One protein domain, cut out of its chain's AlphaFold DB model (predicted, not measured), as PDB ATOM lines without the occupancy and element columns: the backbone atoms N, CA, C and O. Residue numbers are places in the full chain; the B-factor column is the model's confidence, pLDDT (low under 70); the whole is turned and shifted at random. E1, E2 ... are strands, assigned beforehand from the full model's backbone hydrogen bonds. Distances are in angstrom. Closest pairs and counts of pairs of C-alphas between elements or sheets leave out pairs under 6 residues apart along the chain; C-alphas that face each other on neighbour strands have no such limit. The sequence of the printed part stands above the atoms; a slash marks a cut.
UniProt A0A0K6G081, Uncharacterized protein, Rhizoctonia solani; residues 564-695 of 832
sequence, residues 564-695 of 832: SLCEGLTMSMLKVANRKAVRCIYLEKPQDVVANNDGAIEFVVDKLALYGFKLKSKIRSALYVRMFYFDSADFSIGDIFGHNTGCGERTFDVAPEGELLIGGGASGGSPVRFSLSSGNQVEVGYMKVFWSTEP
ATOM      1  N   SER A 564      41.964   9.251  -7.036       49.41
ATOM      2  CA  SER A 564      42.277  10.343  -6.101       49.41
ATOM      3  C   SER A 564      41.175  11.405  -5.946       49.41
ATOM      4  O   SER A 564      41.017  11.947  -4.857       49.41
ATOM      5  N   LEU A 565      40.395  11.701  -6.992       53.19
ATOM      6  CA  LEU A 565      39.295  12.680  -6.948       53.19
ATOM      7  C   LEU A 565      38.013  12.081  -6.350       53.19
ATOM      8  O   LEU A 565      37.278  12.783  -5.657       53.19
ATOM      9  N   CYS A 566      37.767  10.780  -6.550       52.56
ATOM     10  CA  CYS A 566      36.648  10.063  -5.921       52.56
ATOM     11  C   CYS A 566      36.772   9.982  -4.392       52.56
ATOM     12  O   CYS A 566      35.768  10.064  -3.692       52.56
ATOM     13  N   GLU A 567      37.991   9.835  -3.867       62.62
ATOM     14  CA  GLU A 567      38.261   9.719  -2.424       62.62
ATOM     15  C   GLU A 567      38.303  11.087  -1.705       62.62
ATOM     16  O   GLU A 567      38.446  11.158  -0.480       62.62
ATOM     17  N   GLY A 568      38.170  12.183  -2.459       74.19
ATOM     18  CA  GLY A 568      38.288  13.549  -1.961       74.19
ATOM     19  C   GLY A 568      37.049  14.094  -1.247       74.19
ATOM     20  O   GLY A 568      37.189  15.056  -0.504       74.19
ATOM     21  N   LEU A 569      35.857  13.515  -1.418       83.50
ATOM     22  CA  LEU A 569      34.625  13.994  -0.776       83.50
ATOM     23  C   LEU A 569      33.932  12.858  -0.022       83.50
ATOM     24  O   LEU A 569      33.542  11.854  -0.611       83.50
ATOM     25  N   THR A 570      33.741  13.035   1.283       87.00
ATOM     26  CA  THR A 570      33.051  12.063   2.149       87.00
ATOM     27  C   THR A 570      31.724  12.614   2.654       87.00
ATOM     28  O   THR A 570      31.618  13.816   2.902       87.00
ATOM     29  N   MET A 571      30.731  11.738   2.829       88.81
ATOM     30  CA  MET A 571      29.404  12.065   3.354       88.81
ATOM     31  C   MET A 571      29.105  11.220   4.597       88.81
ATOM     32  O   MET A 571      29.254  10.001   4.553       88.81
ATOM     33  N   SER A 572      28.637  11.851   5.675       89.31
ATOM     34  CA  SER A 572      28.100  11.174   6.863       89.31
ATOM     35  C   SER A 572      26.722  11.719   7.239       89.31
ATOM     36  O   SER A 572      26.384  12.862   6.929       89.31
ATOM     37  N   MET A 573      25.903  10.895   7.893       89.44
ATOM     38  CA  MET A 573      24.570  11.276   8.362       89.44
ATOM     39  C   MET A 573      24.603  11.576   9.858       89.44
ATOM     40  O   MET A 573      25.221  10.854  10.634       89.44
ATOM     41  N   LEU A 574      23.900  12.629  10.262       89.31
ATOM     42  CA  LEU A 574      23.827  13.104  11.638       89.31
ATOM     43  C   LEU A 574      22.366  13.275  12.049       89.31
ATOM     44  O   LEU A 574      21.557  13.785  11.276       89.31
ATOM     45  N   LYS A 575      22.016  12.949  13.291       89.44
ATOM     46  CA  LYS A 575      20.809  13.472  13.936       89.44
ATOM     47  C   LYS A 575      21.109  14.897  14.401       89.44
ATOM     48  O   LYS A 575      22.004  15.101  15.215       89.44
ATOM     49  N   VAL A 576      20.375  15.879  13.880       86.56
ATOM     50  CA  VAL A 576      20.662  17.316  14.074       86.56
ATOM     51  C   VAL A 576      19.602  18.036  14.896       86.56
ATOM     52  O   VAL A 576      19.893  19.063  15.502       86.56
ATOM     53  N   ALA A 577      18.373  17.522  14.937       85.62
ATOM     54  CA  ALA A 577      17.273  18.169  15.636       85.62
ATOM     55  C   ALA A 577      16.194  17.167  16.070       85.62
ATOM     56  O   ALA A 577      16.154  16.019  15.620       85.62
ATOM     57  N   ASN A 578      15.287  17.624  16.934       86.69
ATOM     58  CA  ASN A 578      14.021  16.955  17.209       86.69
ATOM     59  C   ASN A 578      12.850  17.903  16.926       86.69
ATOM     60  O   ASN A 578      12.915  19.114  17.155       86.69
ATOM     61  N   ARG A 579      11.737  17.338  16.466       79.38
ATOM     62  CA  ARG A 579      10.479  18.050  16.270       79.38
ATOM     63  C   ARG A 579       9.689  18.077  17.576       79.38
ATOM     64  O   ARG A 579       9.406  17.032  18.155       79.38
ATOM     65  N   LYS A 580       9.255  19.267  17.996       78.56
ATOM     66  CA  LYS A 580       8.320  19.458  19.114       78.56
ATOM     67  C   LYS A 580       7.142  20.305  18.626       78.56
ATOM     68  O   LYS A 580       7.273  21.509  18.414       78.56
ATOM     69  N   ALA A 581       5.996  19.659  18.400       70.38
ATOM     70  CA  ALA A 581       4.827  20.250  17.737       70.38
ATOM     71  C   ALA A 581       5.168  20.856  16.350       70.38
ATOM     72  O   ALA A 581       5.573  20.126  15.437       70.38
ATOM     73  N   VAL A 582       5.004  22.174  16.179       61.53
ATOM     74  CA  VAL A 582       5.298  22.905  14.927       61.53
ATOM     75  C   VAL A 582       6.751  23.409  14.875       61.53
ATOM     76  O   VAL A 582       7.209  23.840  13.824       61.53
ATOM     77  N   ARG A 583       7.508  23.342  15.981       66.31
ATOM     78  CA  ARG A 583       8.876  23.884  16.064       66.31
ATOM     79  C   ARG A 583       9.948  22.803  15.878       66.31
ATOM     80  O   ARG A 583       9.792  21.663  16.326       66.31
ATOM     81  N   CYS A 584      11.049  23.199  15.241       74.31
ATOM     82  CA  CYS A 584      12.293  22.440  15.145       74.31
ATOM     83  C   CYS A 584      13.233  22.874  16.276       74.31
ATOM     84  O   CYS A 584      13.480  24.068  16.433       74.31
ATOM     85  N   ILE A 585      13.732  21.921  17.065       83.12
ATOM     86  CA  ILE A 585      14.697  22.169  18.140       83.12
ATOM     87  C   ILE A 585      16.003  21.485  17.748       83.12
ATOM     88  O   ILE A 585      16.088  20.256  17.784       83.12
ATOM     89  N   TYR A 586      16.993  22.279  17.344       82.25
ATOM     90  CA  TYR A 586      18.328  21.783  17.019       82.25
ATOM     91  C   TYR A 586      19.034  21.272  18.273       82.25
ATOM     92  O   TYR A 586      18.872  21.822  19.362       82.25
ATOM     93  N   LEU A 587      19.784  20.186  18.114       84.19
ATOM     94  CA  LEU A 587      20.634  19.645  19.165       84.19
ATOM     95  C   LEU A 587      21.859  20.547  19.331       84.19
ATOM     96  O   LEU A 587      22.430  20.991  18.339       84.19
ATOM     97  N   GLU A 588      22.302  20.758  20.573       80.75
ATOM     98  CA  GLU A 588      23.555  21.483  20.851       80.75
ATOM     99  C   GLU A 588      24.760  20.816  20.178       80.75
ATOM    100  O   GLU A 588      25.691  21.487  19.736       80.75
ATOM    101  N   LYS A 589      24.730  19.481  20.082       84.12
ATOM    102  CA  LYS A 589      25.709  18.677  19.354       84.12
ATOM    103  C   LYS A 589      24.982  17.663  18.468       84.12
ATOM    104  O   LYS A 589      24.266  16.812  19.007       84.12
ATOM    105  N   PRO A 590      25.155  17.733  17.136       87.75
ATOM    106  CA  PRO A 590      24.705  16.684  16.233       87.75
ATOM    107  C   PRO A 590      25.291  15.319  16.616       87.75
ATOM    108  O   PRO A 590      26.442  15.237  17.039       87.75
ATOM    109  N   GLN A 591      24.497  14.257  16.482       89.38
ATOM    110  CA  GLN A 591      24.900  12.885  16.813       89.38
ATOM    111  C   GLN A 591      25.112  12.084  15.530       89.38
ATOM    112  O   GLN A 591      24.209  12.044  14.697       89.38
ATOM    113  N   ASP A 592      26.265  11.439  15.371       87.19
ATOM    114  CA  ASP A 592      26.539  10.592  14.206       87.19
ATOM    115  C   ASP A 592      25.577   9.405  14.131       87.19
ATOM    116  O   ASP A 592      25.299   8.730  15.125       87.19
ATOM    117  N   VAL A 593      25.085   9.139  12.923       85.88
ATOM    118  CA  VAL A 593      24.378   7.905  12.595       85.88
ATOM    119  C   VAL A 593      25.386   6.977  11.929       85.88
ATOM    120  O   VAL A 593      25.884   7.259  10.838       85.88
ATOM    121  N   VAL A 594      25.723   5.892  12.621       83.25
ATOM    122  CA  VAL A 594      26.780   4.968  12.203       83.25
ATOM    123  C   VAL A 594      26.364   4.245  10.923       83.25
ATOM    124  O   VAL A 594      25.299   3.632  10.865       83.25
ATOM    125  N   ALA A 595      27.217   4.319   9.904       79.81
ATOM    126  CA  ALA A 595      27.091   3.512   8.700       79.81
ATOM    127  C   ALA A 595      27.752   2.141   8.906       79.81
ATOM    128  O   ALA A 595      28.772   2.017   9.586       79.81
ATOM    129  N   ASN A 596      27.181   1.121   8.281       77.25
ATOM    130  CA  ASN A 596      27.750  -0.214   8.187       77.25
ATOM    131  C   ASN A 596      29.018  -0.229   7.315       77.25
ATOM    132  O   ASN A 596      29.313   0.716   6.584       77.25
ATOM    133  N   ASN A 597      29.729  -1.361   7.315       73.06
ATOM    134  CA  ASN A 597      30.942  -1.566   6.512       73.06
ATOM    135  C   ASN A 597      30.722  -1.432   4.991       73.06
ATOM    136  O   ASN A 597      31.677  -1.201   4.256       73.06
ATOM    137  N   ASP A 598      29.484  -1.584   4.514       70.88
ATOM    138  CA  ASP A 598      29.083  -1.386   3.114       70.88
ATOM    139  C   ASP A 598      28.624   0.057   2.817       70.88
ATOM    140  O   ASP A 598      28.169   0.350   1.712       70.88
ATOM    141  N   GLY A 599      28.734   0.967   3.793       73.88
ATOM    142  CA  GLY A 599      28.290   2.357   3.703       73.88
ATOM    143  C   GLY A 599      26.781   2.552   3.876       73.88
ATOM    144  O   GLY A 599      26.314   3.691   3.818       73.88
ATOM    145  N   ALA A 600      26.005   1.484   4.098       81.62
ATOM    146  CA  ALA A 600      24.569   1.588   4.339       81.62
ATOM    147  C   ALA A 600      24.278   2.075   5.764       81.62
ATOM    148  O   ALA A 600      24.935   1.664   6.717       81.62
ATOM    149  N   ILE A 601      23.262   2.920   5.922       85.69
ATOM    150  CA  ILE A 601      22.811   3.400   7.231       85.69
ATOM    151  C   ILE A 601      21.492   2.709   7.572       85.69
ATOM    152  O   ILE A 601      20.472   2.944   6.925       85.69
ATOM    153  N   GLU A 602      21.521   1.857   8.595       86.25
ATOM    154  CA  GLU A 602      20.352   1.143   9.106       86.25
ATOM    155  C   GLU A 602      19.896   1.779  10.423       86.25
ATOM    156  O   GLU A 602      20.656   1.858  11.387       86.25
ATOM    157  N   PHE A 603      18.649   2.251  10.485       85.25
ATOM    158  CA  PHE A 603      18.102   2.847  11.703       85.25
ATOM    159  C   PHE A 603      16.580   2.715  11.772       85.25
ATOM    160  O   PHE A 603      15.890   2.609  10.759       85.25
ATOM    161  N   VAL A 604      16.049   2.751  12.997       84.69
ATOM    162  CA  VAL A 604      14.604   2.774  13.244       84.69
ATOM    163  C   VAL A 604      14.088   4.199  13.073       84.69
ATOM    164  O   VAL A 604      14.598   5.136  13.688       84.69
ATOM    165  N   VAL A 605      13.054   4.361  12.249       81.44
ATOM    166  CA  VAL A 605      12.476   5.672  11.948       81.44
ATOM    167  C   VAL A 605      11.758   6.245  13.174       81.44
ATOM    168  O   VAL A 605      10.697   5.769  13.578       81.44
ATOM    169  N   ASP A 606      12.303   7.328  13.720       80.00
ATOM    170  CA  ASP A 606      11.669   8.138  14.759       80.00
ATOM    171  C   ASP A 606      10.934   9.330  14.121       80.00
ATOM    172  O   ASP A 606      11.525  10.176  13.451       80.00
ATOM    173  N   LYS A 607       9.618   9.427  14.357       76.62
ATOM    174  CA  LYS A 607       8.758  10.505  13.833       76.62
ATOM    175  C   LYS A 607       9.128  11.891  14.369       76.62
ATOM    176  O   LYS A 607       8.619  12.886  13.842       76.62
ATOM    177  N   LEU A 608       9.923  11.983  15.425       81.12
ATOM    178  CA  LEU A 608      10.371  13.247  15.995       81.12
ATOM    179  C   LEU A 608      11.812  13.575  15.608       81.12
ATOM    180  O   LEU A 608      12.161  14.752  15.625       81.12
ATOM    181  N   ALA A 609      12.625  12.594  15.219       82.94
ATOM    182  CA  ALA A 609      14.008  12.833  14.833       82.94
ATOM    183  C   ALA A 609      14.111  13.556  13.483       82.94
ATOM    184  O   ALA A 609      13.356  13.302  12.540       82.94
ATOM    185  N   LEU A 610      15.075  14.467  13.408       84.38
ATOM    186  CA  LEU A 610      15.432  15.220  12.218       84.38
ATOM    187  C   LEU A 610      16.930  15.061  11.964       84.38
ATOM    188  O   LEU A 610      17.744  15.136  12.892       84.38
ATOM    189  N   TYR A 611      17.281  14.851  10.702       85.75
ATOM    190  CA  TYR A 611      18.612  14.445  10.280       85.75
ATOM    191  C   TYR A 611      19.230  15.453   9.315       85.75
ATOM    192  O   TYR A 611      18.532  16.186   8.619       85.75
ATOM    193  N   GLY A 612      20.553  15.477   9.279       86.06
ATOM    194  CA  GLY A 612      21.355  16.246   8.343       86.06
ATOM    195  C   GLY A 612      22.492  15.398   7.791       86.06
ATOM    196  O   GLY A 612      22.739  14.284   8.259       86.06
ATOM    197  N   PHE A 613      23.186  15.933   6.798       87.81
ATOM    198  CA  PHE A 613      24.279  15.258   6.113       87.81
ATOM    199  C   PHE A 613      25.503  16.152   6.102       87.81
ATOM    200  O   PHE A 613      25.460  17.274   5.600       87.81
ATOM    201  N   LYS A 614      26.597  15.659   6.672       89.56
ATOM    202  CA  LYS A 614      27.872  16.361   6.686       89.56
ATOM    203  C   LYS A 614      28.710  15.904   5.507       89.56
ATOM    204  O   LYS A 614      29.026  14.724   5.379       89.56
ATOM    205  N   LEU A 615      29.070  16.856   4.659       88.94
ATOM    206  CA  LEU A 615      30.029  16.684   3.581       88.94
ATOM    207  C   LEU A 615      31.380  17.215   4.040       88.94
ATOM    208  O   LEU A 615      31.458  18.320   4.573       88.94
ATOM    209  N   LYS A 616      32.440  16.436   3.829       89.69
ATOM    210  CA  LYS A 616      33.819  16.837   4.123       89.69
ATOM    211  C   LYS A 616      34.681  16.623   2.890       89.69
ATOM    212  O   LYS A 616      34.792  15.491   2.416       89.69
ATOM    213  N   SER A 617      35.261  17.710   2.393       87.94
ATOM    214  CA  SER A 617      36.118  17.742   1.213       87.94
ATOM    215  C   SER A 617      37.595  17.753   1.614       87.94
ATOM    216  O   SER A 617      37.986  18.411   2.569       87.94
ATOM    217  N   LYS A 618      38.423  17.031   0.864       86.81
ATOM    218  CA  LYS A 618      39.893  17.110   0.821       86.81
ATOM    219  C   LYS A 618      40.371  17.697  -0.516       86.81
ATOM    220  O   LYS A 618      41.549  17.623  -0.847       86.81
ATOM    221  N   ILE A 619      39.443  18.198  -1.330       82.81
ATOM    222  CA  ILE A 619      39.719  18.759  -2.650       82.81
ATOM    223  C   ILE A 619      40.109  20.229  -2.466       82.81
ATOM    224  O   ILE A 619      39.394  20.981  -1.808       82.81
ATOM    225  N   ARG A 620      41.230  20.639  -3.069       82.94
ATOM    226  CA  ARG A 620      41.810  21.998  -2.976       82.94
ATOM    227  C   ARG A 620      41.029  23.089  -3.709       82.94
ATOM    228  O   ARG A 620      41.388  24.258  -3.637       82.94
ATOM    229  N   SER A 621      39.986  22.715  -4.433       78.94
ATOM    230  CA  SER A 621      39.118  23.629  -5.167       78.94
ATOM    231  C   SER A 621      37.778  23.749  -4.457       78.94
ATOM    232  O   SER A 621      37.316  22.803  -3.818       78.94
ATOM    233  N   ALA A 622      37.148  24.913  -4.591       79.12
ATOM    234  CA  ALA A 622      35.793  25.127  -4.114       79.12
ATOM    235  C   ALA A 622      34.812  24.228  -4.883       79.12
ATOM    236  O   ALA A 622      35.012  23.976  -6.073       79.12
ATOM    237  N   LEU A 623      33.770  23.736  -4.207       78.94
ATOM    238  CA  LEU A 623      32.805  22.807  -4.789       78.94
ATOM    239  C   LEU A 623      31.387  23.369  -4.751       78.94
ATOM    240  O   LEU A 623      30.928  23.886  -3.732       78.94
ATOM    241  N   TYR A 624      30.680  23.167  -5.855       77.56
ATOM    242  CA  TYR A 624      29.234  23.289  -5.960       77.56
ATOM    243  C   TYR A 624      28.611  21.914  -5.774       77.56
ATOM    244  O   TYR A 624      29.121  20.927  -6.312       77.56
ATOM    245  N   VAL A 625      27.526  21.838  -5.010       80.19
ATOM    246  CA  VAL A 625      26.947  20.580  -4.541       80.19
ATOM    247  C   VAL A 625      25.440  20.548  -4.764       80.19
ATOM    248  O   VAL A 625      24.704  21.446  -4.370       80.19
ATOM    249  N   ARG A 626      24.962  19.436  -5.326       81.94
ATOM    250  CA  ARG A 626      23.541  19.092  -5.427       81.94
ATOM    251  C   ARG A 626      23.273  17.757  -4.758       81.94
ATOM    252  O   ARG A 626      23.965  16.777  -5.039       81.94
ATOM    253  N   MET A 627      22.256  17.700  -3.907       83.44
ATOM    254  CA  MET A 627      21.903  16.491  -3.164       83.44
ATOM    255  C   MET A 627      20.472  16.065  -3.460       83.44
ATOM    256  O   MET A 627      19.544  16.865  -3.347       83.44
ATOM    257  N   PHE A 628      20.298  14.784  -3.786       86.56
ATOM    258  CA  PHE A 628      18.998  14.202  -4.097       86.56
ATOM    259  C   PHE A 628      18.768  12.904  -3.324       86.56
ATOM    260  O   PHE A 628      19.684  12.095  -3.146       86.56
ATOM    261  N   TYR A 629      17.517  12.694  -2.925       87.75
ATOM    262  CA  TYR A 629      17.028  11.454  -2.338       87.75
ATOM    263  C   TYR A 629      16.264  10.643  -3.385       87.75
ATOM    264  O   TYR A 629      15.284  11.117  -3.954       87.75
ATOM    265  N   PHE A 630      16.709   9.419  -3.623       89.62
ATOM    266  CA  PHE A 630      16.126   8.474  -4.563       89.62
ATOM    267  C   PHE A 630      15.309   7.444  -3.788       89.62
ATOM    268  O   PHE A 630      15.869   6.559  -3.135       89.62
ATOM    269  N   ASP A 631      13.987   7.552  -3.871       88.94
ATOM    270  CA  ASP A 631      13.071   6.644  -3.188       88.94
ATOM    271  C   ASP A 631      12.837   5.390  -4.040       88.94
ATOM    272  O   ASP A 631      12.355   5.484  -5.170       88.94
ATOM    273  N   SER A 632      13.193   4.209  -3.523       89.25
ATOM    274  CA  SER A 632      12.988   2.951  -4.256       89.25
ATOM    275  C   SER A 632      11.573   2.386  -4.119       89.25
ATOM    276  O   SER A 632      11.186   1.523  -4.907       89.25
ATOM    277  N   ALA A 633      10.773   2.879  -3.165       87.12
ATOM    278  CA  ALA A 633       9.404   2.414  -2.964       87.12
ATOM    279  C   ALA A 633       8.449   2.941  -4.045       87.12
ATOM    280  O   ALA A 633       7.406   2.333  -4.305       87.12
ATOM    281  N   ASP A 634       8.781   4.078  -4.667       88.62
ATOM    282  CA  ASP A 634       7.925   4.708  -5.672       88.62
ATOM    283  C   ASP A 634       8.643   5.400  -6.842       88.62
ATOM    284  O   ASP A 634       7.990   6.072  -7.650       88.62
ATOM    285  N   PHE A 635       9.964   5.221  -6.937       89.75
ATOM    286  CA  PHE A 635      10.848   5.826  -7.935       89.75
ATOM    287  C   PHE A 635      10.794   7.361  -7.976       89.75
ATOM    288  O   PHE A 635      11.074   7.961  -9.014       89.75
ATOM    289  N   SER A 636      10.440   8.037  -6.882       87.44
ATOM    290  CA  SER A 636      10.591   9.493  -6.805       87.44
ATOM    291  C   SER A 636      12.052   9.905  -6.593       87.44
ATOM    292  O   SER A 636      12.863   9.173  -6.021       87.44
ATOM    293  N   ILE A 637      12.387  11.104  -7.075       84.88
ATOM    294  CA  ILE A 637      13.664  11.767  -6.813       84.88
ATOM    295  C   ILE A 637      13.359  13.100  -6.137       84.88
ATOM    296  O   ILE A 637      12.872  14.040  -6.771       84.88
ATOM    297  N   GLY A 638      13.598  13.155  -4.830       79.94
ATOM    298  CA  GLY A 638      13.435  14.343  -4.005       79.94
ATOM    299  C   GLY A 638      14.672  15.230  -4.062       79.94
ATOM    300  O   GLY A 638      15.791  14.747  -3.913       79.94
ATOM    301  N   ASP A 639      14.466  16.529  -4.249       81.38
ATOM    302  CA  ASP A 639      15.522  17.533  -4.113       81.38
ATOM    303  C   ASP A 639      15.741  17.845  -2.627       81.38
ATOM    304  O   ASP A 639      14.774  18.126  -1.912       81.38
ATOM    305  N   ILE A 640      16.986  17.734  -2.164       78.94
ATOM    306  CA  ILE A 640      17.360  17.904  -0.756       78.94
ATOM    307  C   ILE A 640      18.140  19.202  -0.548       78.94
ATOM    308  O   ILE A 640      17.885  19.903   0.432       78.94
ATOM    309  N   PHE A 641      19.093  19.524  -1.430       75.06
ATOM    310  CA  PHE A 641      19.983  20.675  -1.249       75.06
ATOM    311  C   PHE A 641      20.630  21.165  -2.556       75.06
ATOM    312  O   PHE A 641      20.964  20.360  -3.433       75.06
ATOM    313  N   GLY A 642      20.890  22.482  -2.610       60.84
ATOM    314  CA  GLY A 642      21.764  23.137  -3.591       60.84
ATOM    315  C   GLY A 642      21.061  24.102  -4.558       60.84
ATOM    316  O   GLY A 642      21.091  23.906  -5.769       60.84
ATOM    317  N   HIS A 643      20.450  25.172  -4.033       55.41
ATOM    318  CA  HIS A 643      19.824  26.243  -4.827       55.41
ATOM    319  C   HIS A 643      20.561  27.586  -4.677       55.41
ATOM    320  O   HIS A 643      19.982  28.563  -4.205       55.41
ATOM    321  N   ASN A 644      21.819  27.684  -5.110       39.34
ATOM    322  CA  ASN A 644      22.460  28.995  -5.285       39.34
ATOM    323  C   ASN A 644      22.172  29.539  -6.695       39.34
ATOM    324  O   ASN A 644      23.050  29.582  -7.551       39.34
ATOM    325  N   THR A 645      20.930  29.973  -6.943       36.50
ATOM    326  CA  THR A 645      20.577  30.783  -8.129       36.50
ATOM    327  C   THR A 645      20.228  32.212  -7.712       36.50
ATOM    328  O   THR A 645      19.053  32.585  -7.604       36.50
ATOM    329  N   GLY A 646      21.270  33.007  -7.451       29.78
ATOM    330  CA  GLY A 646      21.215  34.461  -7.273       29.78
ATOM    331  C   GLY A 646      21.851  35.194  -8.460       29.78
ATOM    332  O   GLY A 646      22.777  34.680  -9.082       29.78
ATOM    333  N   CYS A 647      21.356  36.393  -8.773       29.89
ATOM    334  CA  CYS A 647      21.829  37.255  -9.866       29.89
ATOM    335  C   CYS A 647      23.105  38.052  -9.476       29.89
ATOM    336  O   CYS A 647      23.183  39.254  -9.701       29.89
ATOM    337  N   GLY A 648      24.073  37.406  -8.809       37.38
ATOM    338  CA  GLY A 648      25.311  38.014  -8.282       37.38
ATOM    339  C   GLY A 648      26.475  37.010  -8.202       37.38
ATOM    340  O   GLY A 648      26.357  35.911  -8.746       37.38
ATOM    341  N   GLU A 649      27.590  37.357  -7.533       35.88
ATOM    342  CA  GLU A 649      28.732  36.437  -7.337       35.88
ATOM    343  C   GLU A 649      28.266  35.122  -6.692       35.88
ATOM    344  O   GLU A 649      27.778  35.086  -5.560       35.88
ATOM    345  N   ARG A 650      28.379  34.021  -7.442       47.53
ATOM    346  CA  ARG A 650      27.933  32.693  -7.010       47.53
ATOM    347  C   ARG A 650      28.862  32.166  -5.918       47.53
ATOM    348  O   ARG A 650      29.996  31.786  -6.205       47.53
ATOM    349  N   THR A 651      28.367  32.068  -4.688       55.78
ATOM    350  CA  THR A 651      29.107  31.459  -3.574       55.78
ATOM    351  C   THR A 651      29.147  29.936  -3.716       55.78
ATOM    352  O   THR A 651      28.126  29.300  -3.985       55.78
ATOM    353  N   PHE A 652      30.334  29.350  -3.558       61.28
ATOM    354  CA  PHE A 652      30.538  27.898  -3.502       61.28
ATOM    355  C   PHE A 652      29.847  27.286  -2.271       61.28
ATOM    356  O   PHE A 652      29.711  27.949  -1.243       61.28
ATOM    357  N   ASP A 653      29.434  26.019  -2.358       74.88
ATOM    358  CA  ASP A 653      28.738  25.325  -1.263       74.88
ATOM    359  C   ASP A 653      29.721  24.731  -0.246       74.88
ATOM    360  O   ASP A 653      29.481  24.754   0.961       74.88
ATOM    361  N   VAL A 654      30.852  24.213  -0.733       77.81
ATOM    362  CA  VAL A 654      31.944  23.692   0.098       77.81
ATOM    363  C   VAL A 654      33.224  24.431  -0.268       77.81
ATOM    364  O   VAL A 654      33.648  24.423  -1.424       77.81
ATOM    365  N   ALA A 655      33.848  25.072   0.719       80.62
ATOM    366  CA  ALA A 655      35.151  25.709   0.545       80.62
ATOM    367  C   ALA A 655      36.236  24.673   0.169       80.62
ATOM    368  O   ALA A 655      36.068  23.485   0.469       80.62
ATOM    369  N   PRO A 656      37.364  25.099  -0.433       83.00
ATOM    370  CA  PRO A 656      38.561  24.269  -0.553       83.00
ATOM    371  C   PRO A 656      38.890  23.550   0.759       83.00
ATOM    372  O   PRO A 656      39.008  24.197   1.798       83.00
ATOM    373  N   GLU A 657      38.991  22.220   0.718       86.06
ATOM    374  CA  GLU A 657      39.245  21.355   1.885       86.06
ATOM    375  C   GLU A 657      38.281  21.584   3.077       86.06
ATOM    376  O   GLU A 657      38.597  21.299   4.233       86.06
ATOM    377  N   GLY A 658      37.090  22.120   2.794       85.94
ATOM    378  CA  GLY A 658      36.099  22.519   3.785       85.94
ATOM    379  C   GLY A 658      35.063  21.446   4.118       85.94
ATOM    380  O   GLY A 658      35.085  20.312   3.628       85.94
ATOM    381  N   GLU A 659      34.098  21.837   4.949       88.62
ATOM    382  CA  GLU A 659      32.948  21.012   5.313       88.62
ATOM    383  C   GLU A 659      31.628  21.782   5.211       88.62
ATOM    384  O   GLU A 659      31.589  23.000   5.371       88.62
ATOM    385  N   LEU A 660      30.541  21.052   4.958       85.69
ATOM    386  CA  LEU A 660      29.182  21.580   4.861       85.69
ATOM    387  C   LEU A 660      28.211  20.646   5.585       85.69
ATOM    388  O   LEU A 660      28.214  19.441   5.338       85.69
ATOM    389  N   LEU A 661      27.354  21.200   6.446       82.38
ATOM    390  CA  LEU A 661      26.270  20.463   7.097       82.38
ATOM    391  C   LEU A 661      24.926  20.788   6.437       82.38
ATOM    392  O   LEU A 661      24.284  21.786   6.762       82.38
ATOM    393  N   ILE A 662      24.478  19.905   5.553       81.44
ATOM    394  CA  ILE A 662      23.154  19.966   4.931       81.44
ATOM    395  C   ILE A 662      22.097  19.572   5.969       81.44
ATOM    396  O   ILE A 662      22.251  18.583   6.682       81.44
ATOM    397  N   GLY A 663      21.020  20.349   6.076       71.69
ATOM    398  CA  GLY A 663      19.973  20.181   7.084       71.69
ATOM    399  C   GLY A 663      20.311  20.752   8.467       71.69
ATOM    400  O   GLY A 663      19.584  20.499   9.423       71.69
ATOM    401  N   GLY A 664      21.406  21.511   8.595       68.44
ATOM    402  CA  GLY A 664      21.853  22.119   9.853       68.44
ATOM    403  C   GLY A 664      21.257  23.495  10.190       68.44
ATOM    404  O   GLY A 664      21.600  24.042  11.235       68.44
ATOM    405  N   GLY A 665      20.399  24.080   9.342       63.66
ATOM    406  CA  GLY A 665      19.841  25.426   9.544       63.66
ATOM    407  C   GLY A 665      20.423  26.491   8.606       63.66
ATOM    408  O   GLY A 665      20.515  26.250   7.408       63.66
ATOM    409  N   ALA A 666      20.759  27.679   9.134       50.47
ATOM    410  CA  ALA A 666      20.889  28.958   8.406       50.47
ATOM    411  C   ALA A 666      21.693  28.954   7.082       50.47
ATOM    412  O   ALA A 666      21.380  29.756   6.209       50.47
ATOM    413  N   SER A 667      22.669  28.058   6.900       52.78
ATOM    414  CA  SER A 667      23.433  27.885   5.649       52.78
ATOM    415  C   SER A 667      23.230  26.529   4.947       52.78
ATOM    416  O   SER A 667      23.580  26.383   3.783       52.78
ATOM    417  N   GLY A 668      22.662  25.530   5.632       59.50
ATOM    418  CA  GLY A 668      22.527  24.144   5.160       59.50
ATOM    419  C   GLY A 668      21.104  23.725   4.782       59.50
ATOM    420  O   GLY A 668      20.882  22.582   4.388       59.50
ATOM    421  N   GLY A 669      20.128  24.620   4.933       67.75
ATOM    422  CA  GLY A 669      18.718  24.335   4.673       67.75
ATOM    423  C   GLY A 669      18.020  23.566   5.801       67.75
ATOM    424  O   GLY A 669      18.548  23.396   6.904       67.75
ATOM    425  N   SER A 670      16.787  23.135   5.523       72.62
ATOM    426  CA  SER A 670      15.938  22.440   6.500       72.62
ATOM    427  C   SER A 670      16.408  20.998   6.746       72.62
ATOM    428  O   SER A 670      16.782  20.319   5.791       72.62
ATOM    429  N   PRO A 671      16.333  20.491   7.991       78.25
ATOM    430  CA  PRO A 671      16.614  19.093   8.297       78.25
ATOM    431  C   PRO A 671      15.726  18.116   7.515       78.25
ATOM    432  O   PRO A 671      14.550  18.385   7.255       78.25
ATOM    433  N   VAL A 672      16.266  16.933   7.229       82.31
ATOM    434  CA  VAL A 672      15.578  15.836   6.547       82.31
ATOM    435  C   VAL A 672      14.853  14.950   7.555       82.31
ATOM    436  O   VAL A 672      15.335  14.676   8.655       82.31
ATOM    437  N   ARG A 673      13.676  14.469   7.164       83.00
ATOM    438  CA  ARG A 673      12.864  13.541   7.945       83.00
ATOM    439  C   ARG A 673      12.558  12.306   7.115       83.00
ATOM    440  O   ARG A 673      12.147  12.432   5.966       83.00
ATOM    441  N   PHE A 674      12.652  11.145   7.747       81.62
ATOM    442  CA  PHE A 674      12.264   9.873   7.152       81.62
ATOM    443  C   PHE A 674      10.908   9.407   7.690       81.62
ATOM    444  O   PHE A 674      10.520   9.702   8.825       81.62
ATOM    445  N   SER A 675      10.160   8.704   6.851       79.12
ATOM    446  CA  SER A 675       8.888   8.068   7.186       79.12
ATOM    447  C   SER A 675       8.721   6.833   6.323       79.12
ATOM    448  O   SER A 675       9.045   6.905   5.145       79.12
ATOM    449  N   LEU A 676       8.170   5.763   6.891       80.69
ATOM    450  CA  LEU A 676       7.785   4.581   6.126       80.69
ATOM    451  C   LEU A 676       6.397   4.776   5.512       80.69
ATOM    452  O   LEU A 676       5.509   5.357   6.153       80.69
ATOM    453  N   SER A 677       6.188   4.257   4.304       76.25
ATOM    454  CA  SER A 677       4.853   4.173   3.710       76.25
ATOM    455  C   SER A 677       3.937   3.279   4.545       76.25
ATOM    456  O   SER A 677       4.368   2.347   5.226       76.25
ATOM    457  N   SER A 678       2.632   3.556   4.487       72.25
ATOM    458  CA  SER A 678       1.631   2.775   5.218       72.25
ATOM    459  C   SER A 678       1.713   1.289   4.846       72.25
ATOM    460  O   SER A 678       1.640   0.943   3.670       72.25
ATOM    461  N   GLY A 679       1.874   0.425   5.850       71.56
ATOM    462  CA  GLY A 679       1.984  -1.028   5.681       71.56
ATOM    463  C   GLY A 679       3.411  -1.561   5.507       71.56
ATOM    464  O   GLY A 679       3.619  -2.757   5.702       71.56
ATOM    465  N   ASN A 680       4.398  -0.702   5.229       75.38
ATOM    466  CA  ASN A 680       5.792  -1.119   5.090       75.38
ATOM    467  C   ASN A 680       6.497  -1.171   6.451       75.38
ATOM    468  O   ASN A 680       6.373  -0.261   7.270       75.38
ATOM    469  N   GLN A 681       7.259  -2.243   6.677       81.88
ATOM    470  CA  GLN A 681       8.120  -2.398   7.859       81.88
ATOM    471  C   GLN A 681       9.553  -1.923   7.596       81.88
ATOM    472  O   GLN A 681      10.248  -1.514   8.521       81.88
ATOM    473  N   VAL A 682       9.990  -1.978   6.336       85.94
ATOM    474  CA  VAL A 682      11.334  -1.606   5.890       85.94
ATOM    475  C   VAL A 682      11.218  -0.936   4.525       85.94
ATOM    476  O   VAL A 682      10.471  -1.408   3.670       85.94
ATOM    477  N   GLU A 683      11.966   0.147   4.321       85.88
ATOM    478  CA  GLU A 683      12.117   0.822   3.032       85.88
ATOM    479  C   GLU A 683      13.588   1.132   2.782       85.88
ATOM    480  O   GLU A 683      14.359   1.358   3.715       85.88
ATOM    481  N   VAL A 684      13.969   1.131   1.508       88.56
ATOM    482  CA  VAL A 684      15.327   1.443   1.066       88.56
ATOM    483  C   VAL A 684      15.271   2.716   0.231       88.56
ATOM    484  O   VAL A 684      14.433   2.856  -0.658       88.56
ATOM    485  N   GLY A 685      16.183   3.641   0.494       89.06
ATOM    486  CA  GLY A 685      16.365   4.850  -0.297       89.06
ATOM    487  C   GLY A 685      17.845   5.128  -0.482       89.06
ATOM    488  O   GLY A 685      18.673   4.672   0.306       89.06
ATOM    489  N   TYR A 686      18.182   5.872  -1.529       90.19
ATOM    490  CA  TYR A 686      19.566   6.205  -1.843       90.19
ATOM    491  C   TYR A 686      19.761   7.702  -1.737       90.19
ATOM    492  O   TYR A 686      18.981   8.488  -2.270       90.19
ATOM    493  N   MET A 687      20.836   8.090  -1.071       87.88
ATOM    494  CA  MET A 687      21.246   9.476  -1.009       87.88
ATOM    495  C   MET A 687      22.402   9.685  -1.975       87.88
ATOM    496  O   MET A 687      23.421   9.002  -1.871       87.88
ATOM    497  N   LYS A 688      22.241  10.606  -2.928       87.69
ATOM    498  CA  LYS A 688      23.261  10.867  -3.944       87.69
ATOM    499  C   LYS A 688      23.642  12.337  -3.981       87.69
ATOM    500  O   LYS A 688      22.784  13.216  -4.053       87.69
ATOM    501  N   VAL A 689      24.950  12.567  -3.983       85.38
ATOM    502  CA  VAL A 689      25.565  13.887  -4.088       85.38
ATOM    503  C   VAL A 689      26.227  14.014  -5.455       85.38
ATOM    504  O   VAL A 689      27.044  13.179  -5.841       85.38
ATOM    505  N   PHE A 690      25.869  15.064  -6.184       81.94
ATOM    506  CA  PHE A 690      26.578  15.529  -7.368       81.94
ATOM    507  C   PHE A 690      27.423  16.732  -6.965       81.94
ATOM    508  O   PHE A 690      26.929  17.623  -6.276       81.94
ATOM    509  N   TRP A 691      28.683  16.758  -7.384       81.88
ATOM    510  CA  TRP A 691      29.594  17.854  -7.078       81.88
ATOM    511  C   TRP A 691      30.449  18.220  -8.290       81.88
ATOM    512  O   TRP A 691      30.672  17.393  -9.178       81.88
ATOM    513  N   SER A 692      30.884  19.477  -8.345       74.00
ATOM    514  CA  SER A 692      31.716  20.022  -9.419       74.00
ATOM    515  C   SER A 692      32.504  21.228  -8.914       74.00
ATOM    516  O   SER A 692      32.077  21.898  -7.976       74.00
ATOM    517  N   THR A 693      33.645  21.514  -9.538       71.94
ATOM    518  CA  THR A 693      34.399  22.764  -9.331       71.94
ATOM    519  C   THR A 693      33.776  23.953 -10.069       71.94
ATOM    520  O   THR A 693      34.193  25.089  -9.878       71.94
ATOM    521  N   GLU A 694      32.763  23.691 -10.896       59.97
ATOM    522  CA  GLU A 694      31.935  24.677 -11.594       59.97
ATOM    523  C   GLU A 694      30.468  24.568 -11.135       59.97
ATOM    524  O   GLU A 694      30.052  23.482 -10.716       59.97
ATOM    525  N   PRO A 695      29.662  25.645 -11.230       58.88
ATOM    526  CA  PRO A 695      28.249  25.630 -10.845       58.88
ATOM    527  C   PRO A 695      27.435  24.481 -11.470       58.88
ATOM    528  O   PRO A 695      27.593  24.165 -12.647       58.88
TER     529      PRO A 695
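Overview. This is residues 564 to 695 of the 832 residues of an uncharacterized protein of Rhizoctonia solani (UniProt A0A0K6G081). Two sheets are partly face to face, their strands crossed at a slant: a curled sheet, E2 E1 E3 E6, and a smaller one, E5 E4 E7, with few close approaches between them. Three links join the two sheets: the short one from E3 to E4, and the long loops from E5 to E6, residues 642 to 658, and from E6 to E7, residues 663 to 684. The printed part has 132 residues, no named helix and seven strands, E1 to E7 in chain order; both sheets are antiparallel. The class is all strand, with under half of the residues in named elements. The whole is compact, with a radius of gyration of the C-alphas of 15.5 A and spans of 45 by 34 by 28 A.

Along the chain. E1, residues 569 to 580, begins at C-alpha 569 (34.625, 13.994, -0.776) and is 33.4 A long. E2, residues 583 to 593, bends by 87 degrees at residue 589. E3 is residues 609 to 617, 26.4 A; E4 residues 624 to 631, 23.4 A; E5 residues 637 to 641; E6 residues 659 to 662. E7, residues 685 to 692, 23.4 A, ends at C-alpha 692 (31.716, 20.022, -9.419).

Arrangement. E1 and E2 form a hairpin, with N 578 and O 585 2.9 A apart. E1 and E3 are antiparallel at 157 degrees, with N 574 and O 612 2.8 A apart. E3 and E6 have N 615 and O 660 at 2.8 A. E4 and E5 form a hairpin, with N 638 and O 629 at 2.8 A; E4 and E7 have N 626 and O 690 at 2.8 A. These pairs are within hydrogen-bond range. Between the sheets, the closest C-alphas of E5 and E6, Phe 641 and Ile 662, are 7.0 A apart.

Size, cuts and confidence. The C-alphas farthest apart, of Glu 649 and Gly 679, are 47.8 A apart. The printed part has no cut. Links E2 to E3, E5 to E6 and E6 to E7 are long. Mean pLDDT of the printed part is 77.0; residues under 70 include 642 to 652 and 664 to 669.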